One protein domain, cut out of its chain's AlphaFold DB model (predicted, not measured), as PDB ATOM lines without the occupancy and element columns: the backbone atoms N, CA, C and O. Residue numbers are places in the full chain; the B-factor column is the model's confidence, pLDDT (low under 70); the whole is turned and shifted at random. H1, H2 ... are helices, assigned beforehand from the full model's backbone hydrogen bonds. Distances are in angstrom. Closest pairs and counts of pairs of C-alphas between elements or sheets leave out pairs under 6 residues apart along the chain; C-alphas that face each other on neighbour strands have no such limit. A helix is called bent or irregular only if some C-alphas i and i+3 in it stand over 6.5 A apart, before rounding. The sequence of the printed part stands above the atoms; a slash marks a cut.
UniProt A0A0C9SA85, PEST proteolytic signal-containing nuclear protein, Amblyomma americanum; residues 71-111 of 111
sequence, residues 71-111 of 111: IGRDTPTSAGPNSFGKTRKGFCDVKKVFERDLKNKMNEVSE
ATOM      1  N   ILE A  71     152.059  86.396  41.172       67.69
ATOM      2  CA  ILE A  71     153.009  85.807  40.201       67.69
ATOM      3  C   ILE A  71     154.456  85.911  40.716       67.69
ATOM      4  O   ILE A  71     155.384  85.356  40.144       67.69
ATOM      5  N   GLY A  72     154.680  86.596  41.839       68.56
ATOM      6  CA  GLY A  72     156.019  86.913  42.332       68.56
ATOM      7  C   GLY A  72     156.818  85.746  42.924       68.56
ATOM      8  O   GLY A  72     157.473  85.981  43.932       68.56
ATOM      9  N   ARG A  73     156.677  84.518  42.406       72.81
ATOM     10  CA  ARG A  73     157.647  83.412  42.538       72.81
ATOM     11  C   ARG A  73     158.535  83.319  41.291       72.81
ATOM     12  O   ARG A  73     159.719  83.025  41.407       72.81
ATOM     13  N   ASP A  74     157.954  83.578  40.123       72.38
ATOM     14  CA  ASP A  74     158.633  83.439  38.832       72.38
ATOM     15  C   ASP A  74     159.296  84.758  38.399       72.38
ATOM     16  O   ASP A  74     159.986  84.825  37.386       72.38
ATOM     17  N   THR A  75     159.109  85.827  39.180       72.94
ATOM     18  CA  THR A  75     159.768  87.112  38.952       72.94
ATOM     19  C   THR A  75     161.177  87.099  39.555       72.94
ATOM     20  O   THR A  75     161.390  86.522  40.623       72.94
ATOM     21  N   PRO A  76     162.165  87.782  38.954       73.00
ATOM     22  CA  PRO A  76     163.526  87.842  39.503       73.00
ATOM     23  C   PRO A  76     163.577  88.455  40.915       73.00
ATOM     24  O   PRO A  76     164.460  88.150  41.710       73.00
ATOM     25  N   THR A  77     162.578  89.265  41.271       69.50
ATOM     26  CA  THR A  77     162.419  89.868  42.599       69.50
ATOM     27  C   THR A  77     162.068  88.865  43.706       69.50
ATOM     28  O   THR A  77     162.299  89.160  44.878       69.50
ATOM     29  N   SER A  78     161.568  87.669  43.370       72.31
ATOM     30  CA  SER A  78     161.237  86.610  44.344       72.31
ATOM     31  C   SER A  78     162.461  86.009  45.021       72.31
ATOM     32  O   SER A  78     162.353  85.463  46.112       72.31
ATOM     33  N   ALA A  79     163.615  86.048  44.359       73.75
ATOM     34  CA  ALA A  79     164.841  85.438  44.863       73.75
ATOM     35  C   ALA A  79     165.591  86.345  45.855       73.75
ATOM     36  O   ALA A  79     166.630  85.954  46.384       73.75
ATOM     37  N   GLY A  80     165.083  87.558  46.111       80.94
ATOM     38  CA  GLY A  80     165.680  88.484  47.067       80.94
ATOM     39  C   GLY A  80     165.590  87.982  48.519       80.94
ATOM     40  O   GLY A  80     164.735  87.151  48.833       80.94
ATOM     41  N   PRO A  81     166.405  88.520  49.446       78.62
ATOM     42  CA  PRO A  81     166.438  88.084  50.850       78.62
ATOM     43  C   PRO A  81     165.070  88.131  51.553       78.62
ATOM     44  O   PRO A  81     164.744  87.241  52.328       78.62
ATOM     45  N   ASN A  82     164.227  89.114  51.212       73.31
ATOM     46  CA  ASN A  82     162.869  89.268  51.758       73.31
ATOM     47  C   ASN A  82     161.817  88.390  51.058       73.31
ATOM     48  O   ASN A  82     160.618  88.552  51.277       73.31
ATOM     49  N   SER A  83     162.225  87.524  50.137       72.44
ATOM     50  CA  SER A  83     161.337  86.663  49.347       72.44
ATOM     51  C   SER A  83     161.863  85.227  49.206       72.44
ATOM     52  O   SER A  83     161.177  84.380  48.634       72.44
ATOM     53  N   PHE A  84     163.022  84.913  49.800       74.19
ATOM     54  CA  PHE A  84     163.585  83.566  49.838       74.19
ATOM     55  C   PHE A  84     162.600  82.581  50.490       74.19
ATOM     56  O   PHE A  84     162.126  82.799  51.602       74.19
ATOM     57  N   GLY A  85     162.254  81.505  49.778       76.00
ATOM     58  CA  GLY A  85     161.282  80.506  50.244       76.00
ATOM     59  C   GLY A  85     159.806  80.848  49.989       76.00
ATOM     60  O   GLY A  85     158.926  80.080  50.384       76.00
ATOM     61  N   LYS A  86     159.496  81.952  49.296       79.31
ATOM     62  CA  LYS A  86     158.135  82.254  48.835       79.31
ATOM     63  C   LYS A  86     157.671  81.223  47.798       79.31
ATOM     64  O   LYS A  86     158.223  81.109  46.705       79.31
ATOM     65  N   THR A  87     156.603  80.501  48.114       79.31
ATOM     66  CA  THR A  87     155.879  79.649  47.160       79.31
ATOM     67  C   THR A  87     154.830  80.463  46.393       79.31
ATOM     68  O   THR A  87     154.587  81.634  46.691       79.31
ATOM     69  N   ARG A  88     154.138  79.848  45.423       78.06
ATOM     70  CA  ARG A  88     153.046  80.509  44.674       78.06
ATOM     71  C   ARG A  88     151.912  81.007  45.584       78.06
ATOM     72  O   ARG A  88     151.226  81.963  45.243       78.06
ATOM     73  N   LYS A  89     151.729  80.371  46.746       77.31
ATOM     74  CA  LYS A  89     150.747  80.760  47.769       77.31
ATOM     75  C   LYS A  89     151.321  81.749  48.806       77.31
ATOM     76  O   LYS A  89     150.606  82.133  49.724       77.31
ATOM     77  N   GLY A  90     152.575  82.190  48.661       80.25
ATOM     78  CA  GLY A  90     153.286  83.024  49.635       80.25
ATOM     79  C   GLY A  90     154.249  82.217  50.513       80.25
ATOM     80  O   GLY A  90     154.752  81.171  50.100       80.25
ATOM     81  N   PHE A  91     154.528  82.708  51.721       78.75
ATOM     82  CA  PHE A  91     155.307  81.973  52.721       78.75
ATOM     83  C   PHE A  91     154.442  80.862  53.312       78.75
ATOM     84  O   PHE A  91     153.495  81.123  54.052       78.75
ATOM     85  N   CYS A  92     154.735  79.622  52.936       81.06
ATOM     86  CA  CYS A  92     153.979  78.460  53.378       81.06
ATOM     87  C   CYS A  92     154.952  77.388  53.856       81.06
ATOM     88  O   CYS A  92     155.925  77.089  53.167       81.06
ATOM     89  N   ASP A  93     154.659  76.776  55.000       85.75
ATOM     90  CA  ASP A  93     155.336  75.550  55.413       85.75
ATOM     91  C   ASP A  93     154.820  74.386  54.558       85.75
ATOM     92  O   ASP A  93     153.637  74.034  54.608       85.75
ATOM     93  N   VAL A  94     155.709  73.810  53.748       83.81
ATOM     94  CA  VAL A  94     155.378  72.766  52.770       83.81
ATOM     95  C   VAL A  94     154.762  71.541  53.451       83.81
ATOM     96  O   VAL A  94     153.824  70.956  52.910       83.81
ATOM     97  N   LYS A  95     155.222  71.191  54.661       88.75
ATOM     98  CA  LYS A  95     154.710  70.027  55.402       88.75
ATOM     99  C   LYS A  95     153.265  70.242  55.843       88.75
ATOM    100  O   LYS A  95     152.406  69.409  55.571       88.75
ATOM    101  N   LYS A  96     152.972  71.408  56.426       91.00
ATOM    102  CA  LYS A  96     151.614  71.752  56.879       91.00
ATOM    103  C   LYS A  96     150.614  71.887  55.734       91.00
ATOM    104  O   LYS A  96     149.437  71.584  55.916       91.00
ATOM    105  N   VAL A  97     151.052  72.368  54.568       88.06
ATOM    106  CA  VAL A  97     150.189  72.424  53.377       88.06
ATOM    107  C   VAL A  97     149.846  71.013  52.909       88.06
ATOM    108  O   VAL A  97     148.676  70.733  52.674       88.06
ATOM    109  N   PHE A  98     150.836  70.123  52.849       90.06
ATOM    110  CA  PHE A  98     150.616  68.731  52.467       90.06
ATOM    111  C   PHE A  98     149.642  68.019  53.415       90.06
ATOM    112  O   PHE A  98     148.686  67.409  52.951       90.06
ATOM    113  N   GLU A  99     149.824  68.156  54.731       93.75
ATOM    114  CA  GLU A  99     148.919  67.570  55.734       93.75
ATOM    115  C   GLU A  99     147.473  68.067  55.588       93.75
ATOM    116  O   GLU A  99     146.536  67.271  55.650       93.75
ATOM    117  N   ARG A 100     147.275  69.375  55.359       92.56
ATOM    118  CA  ARG A 100     145.940  69.944  55.107       92.56
ATOM    119  C   ARG A 100     145.318  69.409  53.828       92.56
ATOM    120  O   ARG A 100     144.156  69.020  53.855       92.56
ATOM    121  N   ASP A 101     146.073  69.387  52.735       92.38
ATOM    122  CA  ASP A 101     145.577  68.897  51.449       92.38
ATOM    123  C   ASP A 101     145.183  67.410  51.549       92.38
ATOM    124  O   ASP A 101     144.176  66.995  50.979       92.38
ATOM    125  N   LEU A 102     145.931  66.614  52.320       94.75
ATOM    126  CA  LEU A 102     145.643  65.197  52.562       94.75
ATOM    127  C   LEU A 102     144.390  65.008  53.428       94.75
ATOM    128  O   LEU A 102     143.537  64.188  53.099       94.75
ATOM    129  N   LYS A 103     144.239  65.814  54.485       94.56
ATOM    130  CA  LYS A 103     143.047  65.800  55.344       94.56
ATOM    131  C   LYS A 103     141.783  66.219  54.593       94.56
ATOM    132  O   LYS A 103     140.748  65.585  54.759       94.56
ATOM    133  N   ASN A 104     141.868  67.245  53.748       94.31
ATOM    134  CA  ASN A 104     140.737  67.689  52.934       94.31
ATOM    135  C   ASN A 104     140.285  66.590  51.965       94.31
ATOM    136  O   ASN A 104     139.101  66.287  51.913       94.31
ATOM    137  N   LYS A 105     141.230  65.931  51.280       94.31
ATOM    138  CA  LYS A 105     140.922  64.790  50.403       94.31
ATOM    139  C   LYS A 105     140.316  63.608  51.155       94.31
ATOM    140  O   LYS A 105     139.456  62.931  50.617       94.31
ATOM    141  N   MET A 106     140.770  63.335  52.380       93.12
ATOM    142  CA  MET A 106     140.162  62.289  53.210       93.12
ATOM    143  C   MET A 106     138.712  62.625  53.564       93.12
ATOM    144  O   MET A 106     137.865  61.742  53.496       93.12
ATOM    145  N   ASN A 107     138.432  63.887  53.893       90.69
ATOM    146  CA  ASN A 107     137.079  64.337  54.207       90.69
ATOM    147  C   ASN A 107     136.145  64.255  52.985       90.69
ATOM    148  O   ASN A 107     135.043  63.743  53.122       90.69
ATOM    149  N   GLU A 108     136.603  64.673  51.799       93.44
ATOM    150  CA  GLU A 108     135.835  64.579  50.538       93.44
ATOM    151  C   GLU A 108     135.478  63.137  50.145       93.44
ATOM    152  O   GLU A 108     134.499  62.921  49.448       93.44
ATOM    153  N   VAL A 109     136.282  62.150  50.550       91.31
ATOM    154  CA  VAL A 109     136.012  60.724  50.287       91.31
ATOM    155  C   VAL A 109     135.071  60.118  51.335       91.31
ATOM    156  O   VAL A 109     134.464  59.079  51.089       91.31
ATOM    157  N   SER A 110     134.995  60.725  52.521       82.50
ATOM    158  CA  SER A 110     134.122  60.277  53.611       82.50
ATOM    159  C   SER A 110     132.718  60.890  53.586       82.50
ATOM    160  O   SER A 110     131.864  60.424  54.338       82.50
ATOM    161  N   GLU A 111     132.505  61.920  52.764       63.28
ATOM    162  CA  GLU A 111     131.193  62.491  52.417       63.28
ATOM    163  C   GLU A 111     130.589  61.774  51.200       63.28
ATOM    164  O   GLU A 111     129.352  61.575  51.206       63.28
TER     165      GLU A 111
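AT A GLANCE: This is residues 71 to 111 of the 111 residues of the protein "PEST proteolytic signal-containing nuclear protein" of Amblyomma americanum (UniProt A0A0C9SA85). One long helix, H2, makes an arm that sticks out from a small head of mostly loop, residues 71 to 93, in which H1 is a short helix of four residues. Between the two helices the chain folds back on itself in a small turn, residues 86 to 87 pairing antiparallel with residues 90 to 91. The printed part has 41 residues with two named helices, H1 then H2, and no named strand; its class is all helix. It is extended, with a radius of gyration of the C-alphas of 14.3 A, and it spans 43 by 17 by 8 A, the arm making much of the length.

IN THESE COORDINATES: Find C-alpha 94 at (155.378, 72.766, 52.770); from there H2, residues 94 to 110, runs 24.7 A to C-alpha 110 at (134.122, 60.277, 53.611). Then go back to C-alpha 76 at (163.526, 87.842, 39.503), where H1, residues 76 to 79, begins. H1 is neither bent nor irregular, but only just: C-alphas 76 and 79 are 6.0 A apart.

HOW THE PARTS SIT: Look first at residues 94 to 111, of which 94 to 110 belong to H2: they stand free. H1 and H2 are apart. In H2 every O i to N i+4 pair is within hydrogen-bond range; H1 is too short for such a pair, and its one O i to N i+3 pair is within range.

THE WHOLE: The two C-alphas farthest apart are those of Pro 81 and Glu 111, at 43.6 A. The printed part has no cut and ends at the chain's last residue, 111. The link from H1 to H2, residues 80 to 93, is long. The mean pLDDT of the printed part is 81.7; look for values under 70 at residues 71 to 72, 77 and 111.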